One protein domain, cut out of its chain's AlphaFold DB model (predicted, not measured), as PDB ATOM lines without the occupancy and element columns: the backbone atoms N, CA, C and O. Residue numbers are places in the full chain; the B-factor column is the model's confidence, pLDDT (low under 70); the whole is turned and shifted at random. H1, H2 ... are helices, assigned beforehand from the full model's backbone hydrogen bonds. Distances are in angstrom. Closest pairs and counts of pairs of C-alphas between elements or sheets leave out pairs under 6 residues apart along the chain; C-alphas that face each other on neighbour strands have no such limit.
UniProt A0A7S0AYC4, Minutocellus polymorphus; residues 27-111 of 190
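Overview. This is residues 27 to 111 of the 190 residues of a protein of Minutocellus polymorphus (UniProt A0A7S0AYC4). Three longer helices stand roughly side by side in a shallow, open arc, with H4 between H2 and H3, while the short H1 lies near H2 and is apart from the other two. H4 runs the same way as H2 and folds back against H3, with which it makes a helical hairpin; the long links before H2 and after it reach out at the two ends of the longest axis. The printed part has 85 residues with four named helices, H1 to H4 in order along the chain, and no named strand; the class is all helix, with 51 residues in helices. The whole is compact, with a radius of gyration of the C-alphas of 13.6 A, yet elongated, spanning 45 by 24 by 18 A.

Along the chain. Start at C-alpha 27 at (126.097, 129.533, 110.378), where H1, residues 27 to 31, begins. After residues 32 to 47, which hold no named element, find C-alpha 48 at (137.251, 128.204, 126.329); from there H2, residues 48 to 63, runs 22.6 A. H3, residues 75 to 93, is the longest helix, at 27.3 A. H4, residues 100 to 110, covers 16.2 A and ends at C-alpha 110 at (141.486, 131.617, 103.168).

Arrangement. Begin at H1: it only just touches H2, with 3 pairs of C-alphas within 8 A, and H2 touches it with residues 55 to 58 alone. Their closest C-alphas are those of Arg 29 and Arg 55, 7.4 A apart. H1 is apart from H3 and H4. Next look at H2 and H4, which touch at a shallow tilt of 16 degrees and run the same way; their closest C-alphas, of Ser 50 and Tyr 101, are 6.2 A apart. H2 and H3 are apart. H3 touches H4 with residues 81 to 88 alone, at a shallow tilt of 26 degrees, opposite ways; the C-alphas of Ile 81 and Ile 107 are the closest, at 6.9 A. Along the backbones, every O i to N i+4 pair is within hydrogen-bond range in H1, H2 and H3, and 6 of 7 are in H4.

Size, cuts and confidence. The two C-alphas farthest apart are those of Ser 40 and Glu 68, 45.5 A. The printed part has no cut. The links from H1 to H2, 16 residues, and from H2 to H3, 11 residues, are long; the link from H3 to H4, 6 residues, is short. Read the B-factor column for the model's confidence: the mean pLDDT of the printed part is 71.4, and 33 residues are under 70, among them residues 63 to 78, 97 to 101 and 107 to 111.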
ATOM      1  N   VAL A  27     125.728 130.926 110.663       65.94
ATOM      2  CA  VAL A  27     126.097 129.533 110.378       65.94
ATOM      3  C   VAL A  27     127.424 129.147 111.045       65.94
ATOM      4  O   VAL A  27     127.452 128.187 111.805       65.94
ATOM      5  N   LEU A  28     128.508 129.909 110.863       64.94
ATOM      6  CA  LEU A  28     129.796 129.578 111.493       64.94
ATOM      7  C   LEU A  28     129.762 129.765 113.005       64.94
ATOM      8  O   LEU A  28     130.312 128.957 113.749       64.94
ATOM      9  N   ARG A  29     129.072 130.810 113.469       72.31
ATOM     10  CA  ARG A  29     128.884 131.036 114.903       72.31
ATOM     11  C   ARG A  29     128.084 129.904 115.552       72.31
ATOM     12  O   ARG A  29     128.412 129.531 116.671       72.31
ATOM     13  N   SER A  30     127.093 129.337 114.856       73.62
ATOM     14  CA  SER A  30     126.331 128.172 115.336       73.62
ATOM     15  C   SER A  30     127.135 126.871 115.355       73.62
ATOM     16  O   SER A  30     126.792 125.965 116.106       73.62
ATOM     17  N   MET A  31     128.213 126.789 114.572       70.81
ATOM     18  CA  MET A  31     129.105 125.626 114.541       70.81
ATOM     19  C   MET A  31     130.137 125.634 115.677       70.81
ATOM     20  O   MET A  31     130.763 124.608 115.933       70.81
ATOM     21  N   LEU A  32     130.327 126.766 116.366       78.50
ATOM     22  CA  LEU A  32     131.202 126.828 117.532       78.50
ATOM     23  C   LEU A  32     130.457 126.366 118.789       78.50
ATOM     24  O   LEU A  32     129.386 126.899 119.094       78.50
ATOM     25  N   PRO A  33     131.034 125.443 119.579       79.12
ATOM     26  CA  PRO A  33     130.423 125.037 120.831       79.12
ATOM     27  C   PRO A  33     130.313 126.238 121.780       79.12
ATOM     28  O   PRO A  33     131.227 127.051 121.931       79.12
ATOM     29  N   ALA A  34     129.154 126.366 122.429       80.50
ATOM     30  CA  ALA A  34     128.883 127.483 123.333       80.50
ATOM     31  C   ALA A  34     129.695 127.403 124.636       80.50
ATOM     32  O   ALA A  34     129.902 128.425 125.295       80.50
ATOM     33  N   ARG A  35     130.132 126.194 125.004       82.69
ATOM     34  CA  ARG A  35     130.867 125.869 126.227       82.69
ATOM     35  C   ARG A  35     132.050 124.958 125.893       82.69
ATOM     36  O   ARG A  35     132.001 124.288 124.864       82.69
ATOM     37  N   PRO A  36     133.077 124.910 126.754       85.50
ATOM     38  CA  PRO A  36     134.178 123.976 126.591       85.50
ATOM     39  C   PRO A  36     133.678 122.535 126.504       85.50
ATOM     40  O   PRO A  36     132.734 122.158 127.204       85.50
ATOM     41  N   VAL A  37     134.332 121.746 125.662       81.81
ATOM     42  CA  VAL A  37     134.041 120.326 125.472       81.81
ATOM     43  C   VAL A  37     135.203 119.534 126.051       81.81
ATOM     44  O   VAL A  37     136.362 119.833 125.763       81.81
ATOM     45  N   GLN A  38     134.894 118.544 126.881       82.19
ATOM     46  CA  GLN A  38     135.859 117.568 127.373       82.19
ATOM     47  C   GLN A  38     135.497 116.206 126.795       82.19
ATOM     48  O   GLN A  38     134.327 115.833 126.770       82.19
ATOM     49  N   SER A  39     136.500 115.481 126.316       81.25
ATOM     50  CA  SER A  39     136.340 114.157 125.728       81.25
ATOM     51  C   SER A  39     137.553 113.297 126.068       81.25
ATOM     52  O   SER A  39     138.648 113.804 126.308       81.25
ATOM     53  N   SER A  40     137.368 111.979 126.061       79.56
ATOM     54  CA  SER A  40     138.469 111.010 126.084       79.56
ATOM     55  C   SER A  40     139.361 111.114 124.839       79.56
ATOM     56  O   SER A  40     140.517 110.696 124.863       79.56
ATOM     57  N   LYS A  41     138.838 111.705 123.757       73.88
ATOM     58  CA  LYS A  41     139.555 111.974 122.514       73.88
ATOM     59  C   LYS A  41     140.110 113.405 122.535       73.88
ATOM     60  O   LYS A  41     139.320 114.350 122.517       73.88
ATOM     61  N   PRO A  42     141.440 113.607 122.529       70.38
ATOM     62  CA  PRO A  42     142.037 114.932 122.719       70.38
ATOM     63  C   PRO A  42     141.653 115.944 121.628       70.38
ATOM     64  O   PRO A  42     141.514 117.124 121.926       70.38
ATOM     65  N   TRP A  43     141.396 115.501 120.396       69.06
ATOM     66  CA  TRP A  43     140.933 116.361 119.293       69.06
ATOM     67  C   TRP A  43     139.474 116.832 119.427       69.06
ATOM     68  O   TRP A  43     139.093 117.819 118.799       69.06
ATOM     69  N   ASN A  44     138.676 116.166 120.270       70.06
ATOM     70  CA  ASN A  44     137.313 116.578 120.624       70.06
ATOM     71  C   ASN A  44     137.293 117.515 121.841       70.06
ATOM     72  O   ASN A  44     136.257 118.104 122.153       70.06
ATOM     73  N   CYS A  45     138.425 117.666 122.536       78.06
ATOM     74  CA  CYS A  45     138.556 118.634 123.609       78.06
ATOM     75  C   CYS A  45     138.641 120.044 123.026       78.06
ATOM     76  O   CYS A  45     139.545 120.371 122.260       78.06
ATOM     77  N   VAL A  46     137.715 120.904 123.437       80.44
ATOM     78  CA  VAL A  46     137.666 122.304 123.017       80.44
ATOM     79  C   VAL A  46     137.716 123.169 124.268       80.44
ATOM     80  O   VAL A  46     136.806 123.138 125.097       80.44
ATOM     81  N   THR A  47     138.783 123.949 124.428       84.94
ATOM     82  CA  THR A  47     138.948 124.854 125.574       84.94
ATOM     83  C   THR A  47     138.181 126.157 125.363       84.94
ATOM     84  O   THR A  47     137.931 126.572 124.229       84.94
ATOM     85  N   GLN A  48     137.862 126.873 126.447       86.12
ATOM     86  CA  GLN A  48     137.251 128.204 126.329       86.12
ATOM     87  C   GLN A  48     138.134 129.177 125.535       86.12
ATOM     88  O   GLN A  48     137.623 130.030 124.810       86.12
ATOM     89  N   GLU A  49     139.453 129.030 125.656       85.25
ATOM     90  CA  GLU A  49     140.430 129.809 124.905       85.25
ATOM     91  C   GLU A  49     140.288 129.577 123.397       85.25
ATOM     92  O   GLU A  49     140.116 130.543 122.657       85.25
ATOM     93  N   SER A  50     140.245 128.318 122.952       80.69
ATOM     94  CA  SER A  50     140.065 127.986 121.532       80.69
ATOM     95  C   SER A  50     138.734 128.509 120.973       80.69
ATOM     96  O   SER A  50     138.700 129.082 119.885       80.69
ATOM     97  N   ILE A  51     137.649 128.438 121.756       82.62
ATOM     98  CA  ILE A  51     136.343 129.013 121.388       82.62
ATOM     99  C   ILE A  51     136.457 130.528 121.198       82.62
ATOM    100  O   ILE A  51     135.923 131.082 120.234       82.62
ATOM    101  N   ASN A  52     137.140 131.214 122.115       84.94
ATOM    102  CA  ASN A  52     137.323 132.659 122.041       84.94
ATOM    103  C   ASN A  52     138.178 133.053 120.833       84.94
ATOM    104  O   ASN A  52     137.815 133.989 120.125       84.94
ATOM    105  N   GLN A  53     139.251 132.313 120.554       80.62
ATOM    106  CA  GLN A  53     140.090 132.532 119.375       80.62
ATOM    107  C   GLN A  53     139.288 132.349 118.080       80.62
ATOM    108  O   GLN A  53     139.318 133.229 117.223       80.62
ATOM    109  N   CYS A  54     138.486 131.285 117.957       78.88
ATOM    110  CA  CYS A  54     137.605 131.106 116.800       78.88
ATOM    111  C   CYS A  54     136.586 132.246 116.656       78.88
ATOM    112  O   CYS A  54     136.346 132.717 115.546       78.88
ATOM    113  N   ARG A  55     136.004 132.736 117.760       82.88
ATOM    114  CA  ARG A  55     135.103 133.904 117.730       82.88
ATOM    115  C   ARG A  55     135.815 135.162 117.235       82.88
ATOM    116  O   ARG A  55     135.217 135.914 116.471       82.88
ATOM    117  N   THR A  56     137.054 135.393 117.665       83.38
ATOM    118  CA  THR A  56     137.874 136.515 117.192       83.38
ATOM    119  C   THR A  56     138.155 136.392 115.701       83.38
ATOM    120  O   THR A  56     137.875 137.334 114.970       83.38
ATOM    121  N   LEU A  57     138.581 135.219 115.229       76.94
ATOM    122  CA  LEU A  57     138.846 134.986 113.807       76.94
ATOM    123  C   LEU A  57     137.592 135.181 112.939       76.94
ATOM    124  O   LEU A  57     137.671 135.768 111.865       76.94
ATOM    125  N   ILE A  58     136.419 134.740 113.411       76.62
ATOM    126  CA  ILE A  58     135.147 134.997 112.719       76.62
ATOM    127  C   ILE A  58     134.856 136.500 112.652       76.62
ATOM    128  O   ILE A  58     134.466 136.990 111.599       76.62
ATOM    129  N   ARG A  59     135.054 137.241 113.751       77.88
ATOM    130  CA  ARG A  59     134.853 138.701 113.771       77.88
ATOM    131  C   ARG A  59     135.822 139.430 112.845       77.88
ATOM    132  O   ARG A  59     135.416 140.374 112.183       77.88
ATOM    133  N   GLU A  60     137.081 139.006 112.804       75.44
ATOM    134  CA  GLU A  60     138.080 139.557 111.888       75.44
ATOM    135  C   GLU A  60     137.672 139.297 110.437       75.44
ATOM    136  O   GLU A  60     137.617 140.239 109.654       75.44
ATOM    137  N   ALA A  61     137.281 138.064 110.098       69.31
ATOM    138  CA  ALA A  61     136.783 137.714 108.766       69.31
ATOM    139  C   ALA A  61     135.526 138.515 108.375       69.31
ATOM    140  O   ALA A  61     135.418 138.981 107.243       69.31
ATOM    141  N   GLU A  62     134.602 138.733 109.317       70.44
ATOM    142  CA  GLU A  62     133.439 139.612 109.132       70.44
ATOM    143  C   GLU A  62     133.840 141.087 108.933       70.44
ATOM    144  O   GLU A  62     133.127 141.816 108.253       70.44
ATOM    145  N   GLY A  63     134.974 141.536 109.480       67.12
ATOM    146  CA  GLY A  63     135.495 142.899 109.306       67.12
ATOM    147  C   GLY A  63     136.092 143.172 107.922       67.12
ATOM    148  O   GLY A  63     136.093 144.315 107.472       67.12
ATOM    149  N   TYR A  64     136.548 142.132 107.220       59.56
ATOM    150  CA  TYR A  64     136.988 142.216 105.820       59.56
ATOM    151  C   TYR A  64     135.829 142.052 104.821       59.56
ATOM    152  O   TYR A  64     136.048 142.030 103.608       59.56
ATOM    153  N   TRP A  65     134.593 141.933 105.314       57.06
ATOM    154  CA  TRP A  65     133.411 141.781 104.481       57.06
ATOM    155  C   TRP A  65     133.015 143.097 103.803       57.06
ATOM    156  O   TRP A  65     132.827 144.122 104.453       57.06
ATOM    157  N   CYS A  66     132.818 143.041 102.488       48.25
ATOM    158  CA  CYS A  66     132.249 144.119 101.689       48.25
ATOM    159  C   CYS A  66     131.229 143.514 100.705       48.25
ATOM    160  O   CYS A  66     131.605 142.570 100.001       48.25
ATOM    161  N   PRO A  67     129.985 144.037 100.615       49.44
ATOM    162  CA  PRO A  67     129.001 143.619  99.607       49.44
ATOM    163  C   PRO A  67     129.540 143.732  98.171       49.44
ATOM    164  O   PRO A  67     129.250 142.872  97.348       49.44
ATOM    165  N   GLU A  68     130.367 144.763  97.946       49.44
ATOM    166  CA  GLU A  68     131.258 145.041  96.804       49.44
ATOM    167  C   GLU A  68     132.039 143.831  96.294       49.44
ATOM    168  O   GLU A  68     132.137 143.549  95.101       49.44
ATOM    169  N   ARG A  69     132.663 143.135  97.245       51.00
ATOM    170  CA  ARG A  69     133.682 142.131  96.958       51.00
ATOM    171  C   ARG A  69     133.134 140.732  97.117       51.00
ATOM    172  O   ARG A  69     133.289 139.950  96.192       51.00
ATOM    173  N   HIS A  70     132.455 140.399  98.213       50.09
ATOM    174  CA  HIS A  70     132.078 139.016  98.497       50.09
ATOM    175  C   HIS A  70     130.757 138.934  99.280       50.09
ATOM    176  O   HIS A  70     130.565 139.597 100.298       50.09
ATOM    177  N   ALA A  71     129.868 138.007  98.909       53.00
ATOM    178  CA  ALA A  71     129.019 137.389  99.926       53.00
ATOM    179  C   ALA A  71     129.969 136.780 100.971       53.00
ATOM    180  O   ALA A  71     130.908 136.104 100.577       53.00
ATOM    181  N   LEU A  72     129.749 137.009 102.274       48.69
ATOM    182  CA  LEU A  72     130.685 136.651 103.366       48.69
ATOM    183  C   LEU A  72     131.234 135.218 103.277       48.69
ATOM    184  O   LEU A  72     132.337 134.933 103.721       48.69
ATOM    185  N   PHE A  73     130.457 134.356 102.622       54.28
ATOM    186  CA  PHE A  73     130.929 133.153 101.962       54.28
ATOM    187  C   PHE A  73     130.237 133.054 100.605       54.28
ATOM    188  O   PHE A  73     128.997 132.951 100.572       54.28
ATOM    189  N   HIS A  74     131.005 133.032  99.516       61.19
ATOM    190  CA  HIS A  74     130.505 132.585  98.222       61.19
ATOM    191  C   HIS A  74     129.909 131.174  98.410       61.19
ATOM    192  O   HIS A  74     130.395 130.400  99.245       61.19
ATOM    193  N   PRO A  75     128.851 130.779  97.681       64.81
ATOM    194  CA  PRO A  75     128.287 129.435  97.804       64.81
ATOM    195  C   PRO A  75     129.329 128.307  97.681       64.81
ATOM    196  O   PRO A  75     129.157 127.253  98.292       64.81
ATOM    197  N   ASN A  76     130.421 128.534  96.944       62.03
ATOM    198  CA  ASN A  76     131.544 127.595  96.851       62.03
ATOM    199  C   ASN A  76     132.378 127.525  98.135       62.03
ATOM    200  O   ASN A  76     132.701 126.419  98.559       62.03
ATOM    201  N   ASP A  77     132.644 128.652  98.799       66.62
ATOM    202  CA  ASP A  77     133.332 128.680 100.096       66.62
ATOM    203  C   ASP A  77     132.529 127.887 101.133       66.62
ATOM    204  O   ASP A  77     133.072 127.064 101.863       66.62
ATOM    205  N   ARG A  78     131.199 128.067 101.152       69.62
ATOM    206  CA  ARG A  78     130.311 127.314 102.057       69.62
ATOM    207  C   ARG A  78     130.401 125.811 101.808       69.62
ATOM    208  O   ARG A  78     130.493 125.042 102.760       69.62
ATOM    209  N   LYS A  79     130.392 125.395 100.538       70.12
ATOM    210  CA  LYS A  79     130.553 123.983 100.155       70.12
ATOM    211  C   LYS A  79     131.912 123.441 100.595       70.12
ATOM    212  O   LYS A  79     131.958 122.355 101.162       70.12
ATOM    213  N   ALA A  80     132.987 124.198 100.381       69.94
ATOM    214  CA  ALA A  80     134.338 123.797 100.762       69.94
ATOM    215  C   ALA A  80     134.484 123.645 102.283       69.94
ATOM    216  O   ALA A  80     134.983 122.627 102.751       69.94
ATOM    217  N   ILE A  81     133.971 124.602 103.060       72.75
ATOM    218  CA  ILE A  81     133.960 124.546 104.530       72.75
ATOM    219  C   ILE A  81     133.217 123.303 105.022       72.75
ATOM    220  O   ILE A  81     133.729 122.561 105.861       72.75
ATOM    221  N   VAL A  82     132.028 123.042 104.474       76.06
ATOM    222  CA  VAL A  82     131.240 121.851 104.822       76.06
ATOM    223  C   VAL A  82     131.988 120.562 104.464       76.06
ATOM    224  O   VAL A  82     131.939 119.602 105.235       76.06
ATOM    225  N   GLU A  83     132.704 120.527 103.337       76.38
ATOM    226  CA  GLU A  83     133.509 119.368 102.943       76.38
ATOM    227  C   GLU A  83     134.677 119.130 103.904       76.38
ATOM    228  O   GLU A  83     134.878 118.003 104.352       76.38
ATOM    229  N   VAL A  84     135.402 120.183 104.289       75.88
ATOM    230  CA  VAL A  84     136.510 120.089 105.252       75.88
ATOM    231  C   VAL A  84     136.016 119.558 106.597       75.88
ATOM    232  O   VAL A  84     136.622 118.645 107.158       75.88
ATOM    233  N   LEU A  85     134.878 120.053 107.089       76.00
ATOM    234  CA  LEU A  85     134.265 119.544 108.320       76.00
ATOM    235  C   LEU A  85     133.840 118.072 108.184       76.00
ATOM    236  O   LEU A  85     134.012 117.287 109.117       76.00
ATOM    237  N   ARG A  86     133.330 117.665 107.015       79.12
ATOM    238  CA  ARG A  86     132.980 116.263 106.736       79.12
ATOM    239  C   ARG A  86     134.211 115.357 106.731       79.12
ATOM    240  O   ARG A  86     134.151 114.261 107.287       79.12
ATOM    241  N   VAL A  87     135.311 115.795 106.121       78.69
ATOM    242  CA  VAL A  87     136.588 115.065 106.127       78.69
ATOM    243  C   VAL A  87     137.133 114.970 107.549       78.69
ATOM    244  O   VAL A  87     137.479 113.870 107.976       78.69
ATOM    245  N   GLY A  88     137.110 116.067 108.313       74.56
ATOM    246  CA  GLY A  88     137.481 116.077 109.731       74.56
ATOM    247  C   GLY A  88     136.688 115.052 110.550       74.56
ATOM    248  O   GLY A  88     137.272 114.295 111.321       74.56
ATOM    249  N   ARG A  89     135.378 114.930 110.303       72.38
ATOM    250  CA  ARG A  89     134.530 113.908 110.940       72.38
ATOM    251  C   ARG A  89     134.896 112.477 110.532       72.38
ATOM    252  O   ARG A  89     134.830 111.566 111.349       72.38
ATOM    253  N   ARG A  90     135.267 112.244 109.273       77.00
ATOM    254  CA  ARG A  90     135.710 110.913 108.819       77.00
ATOM    255  C   ARG A  90     137.042 110.524 109.463       77.00
ATOM    256  O   ARG A  90     137.213 109.383 109.871       77.00
ATOM    257  N   LEU A  91     137.956 111.478 109.569       76.38
ATOM    258  CA  LEU A  91     139.237 111.334 110.255       76.38
ATOM    259  C   LEU A  91     139.043 111.015 111.748       76.38
ATOM    260  O   LEU A  91     139.633 110.065 112.261       76.38
ATOM    261  N   GLU A  92     138.097 111.690 112.408       69.31
ATOM    262  CA  GLU A  92     137.664 111.359 113.774       69.31
ATOM    263  C   GLU A  92     137.181 109.901 113.902       69.31
ATOM    264  O   GLU A  92     137.557 109.204 114.847       69.31
ATOM    265  N   GLN A  93     136.368 109.422 112.953       73.56
ATOM    266  CA  GLN A  93     135.857 108.043 112.940       73.56
ATOM    267  C   GLN A  93     136.961 106.992 112.770       73.56
ATOM    268  O   GLN A  93     136.809 105.875 113.254       73.56
ATOM    269  N   MET A  94     138.069 107.345 112.112       79.00
ATOM    270  CA  MET A  94     139.231 106.467 111.931       79.00
ATOM    271  C   MET A  94     140.219 106.525 113.107       79.00
ATOM    272  O   MET A  94     141.216 105.811 113.097       79.00
ATOM    273  N   GLY A  95     139.952 107.348 114.128       72.69
ATOM    274  CA  GLY A  95     140.854 107.538 115.267       72.69
ATOM    275  C   GLY A  95     142.048 108.452 114.979       72.69
ATOM    276  O   GLY A  95     142.907 108.615 115.841       72.69
ATOM    277  N   GLU A  96     142.082 109.085 113.806       73.69
ATOM    278  CA  GLU A  96     143.105 110.041 113.380       73.69
ATOM    279  C   GLU A  96     142.485 111.444 113.336       73.69
ATOM    280  O   GLU A  96     142.267 112.007 112.273       73.69
ATOM    281  N   GLY A  97     142.094 111.999 114.486       67.12
ATOM    282  CA  GLY A  97     141.400 113.292 114.532       67.12
ATOM    283  C   GLY A  97     142.321 114.506 114.340       67.12
ATOM    284  O   GLY A  97     143.471 114.505 114.771       67.12
ATOM    285  N   ILE A  98     141.785 115.577 113.747       69.50
ATOM    286  CA  ILE A  98     142.409 116.912 113.696       69.50
ATOM    287  C   ILE A  98     141.670 117.809 114.695       69.50
ATOM    288  O   ILE A  98     140.446 117.711 114.809       69.50
ATOM    289  N   TYR A  99     142.373 118.690 115.415       68.75
ATOM    290  CA  TYR A  99     141.713 119.612 116.340       68.75
ATOM    291  C   TYR A  99     140.758 120.541 115.583       68.75
ATOM    292  O   TYR A  99     141.116 121.156 114.576       68.75
ATOM    293  N   VAL A 100     139.542 120.703 116.112       67.69
ATOM    294  CA  VAL A 100     138.522 121.615 115.557       67.69
ATOM    295  C   VAL A 100     139.084 123.027 115.371       67.69
ATOM    296  O   VAL A 100     138.848 123.664 114.346       67.69
ATOM    297  N   TYR A 101     139.881 123.497 116.333       66.50
ATOM    298  CA  TYR A 101     140.562 124.785 116.243       66.50
ATOM    299  C   TYR A 101     141.481 124.889 115.017       66.50
ATOM    300  O   TYR A 101     141.432 125.900 114.317       66.50
ATOM    301  N   ASP A 102     142.261 123.848 114.716       74.00
ATOM    302  CA  ASP A 102     143.180 123.844 113.573       74.00
ATOM    303  C   ASP A 102     142.411 123.936 112.253       74.00
ATOM    304  O   ASP A 102     142.774 124.715 111.373       74.00
ATOM    305  N   ILE A 103     141.279 123.233 112.154       72.88
ATOM    306  CA  ILE A 103     140.386 123.300 110.990       72.88
ATOM    307  C   ILE A 103     139.839 124.721 110.800       72.88
ATOM    308  O   ILE A 103     139.926 125.278 109.704       72.88
ATOM    309  N   PHE A 104     139.298 125.334 111.858       67.94
ATOM    310  CA  PHE A 104     138.766 126.698 111.784       67.94
ATOM    311  C   PHE A 104     139.852 127.720 111.458       67.94
ATOM    312  O   PHE A 104     139.628 128.601 110.629       67.94
ATOM    313  N   ARG A 105     141.034 127.598 112.068       71.50
ATOM    314  CA  ARG A 105     142.177 128.470 111.790       71.50
ATOM    315  C   ARG A 105     142.596 128.380 110.324       71.50
ATOM    316  O   ARG A 105     142.762 129.419 109.688       71.50
ATOM    317  N   SER A 106     142.728 127.169 109.783       71.00
ATOM    318  CA  SER A 106     143.069 126.959 108.376       71.00
ATOM    319  C   SER A 106     141.999 127.523 107.452       71.00
ATOM    320  O   SER A 106     142.332 128.275 106.549       71.00
ATOM    321  N   ILE A 107     140.717 127.245 107.698       69.50
ATOM    322  CA  ILE A 107     139.614 127.781 106.887       69.50
ATOM    323  C   ILE A 107     139.645 129.312 106.873       69.50
ATOM    324  O   ILE A 107     139.656 129.921 105.805       69.50
ATOM    325  N   LEU A 108     139.697 129.940 108.049       66.31
ATOM    326  CA  LEU A 108     139.573 131.391 108.184       66.31
ATOM    327  C   LEU A 108     140.770 132.158 107.598       66.31
ATOM    328  O   LEU A 108     140.607 133.317 107.235       66.31
ATOM    329  N   GLN A 109     141.934 131.523 107.411       66.38
ATOM    330  CA  GLN A 109     143.052 132.127 106.666       66.38
ATOM    331  C   GLN A 109     142.747 132.357 105.176       66.38
ATOM    332  O   GLN A 109     143.333 133.261 104.568       66.38
ATOM    333  N   TYR A 110     141.838 131.567 104.594       59.31
ATOM    334  CA  TYR A 110     141.486 131.617 103.168       59.31
ATOM    335  C   TYR A 110     140.132 132.286 102.892       59.31
ATOM    336  O   TYR A 110     139.849 132.663 101.754       59.31
ATOM    337  N   VAL A 111     139.299 132.463 103.921       60.78
ATOM    338  CA  VAL A 111     137.997 133.135 103.811       60.78
ATOM    339  C   VAL A 111     138.193 134.612 103.476       60.78
ATOM    340  O   VAL A 111     139.021 135.294 104.071       60.78
TER     341      VAL A 111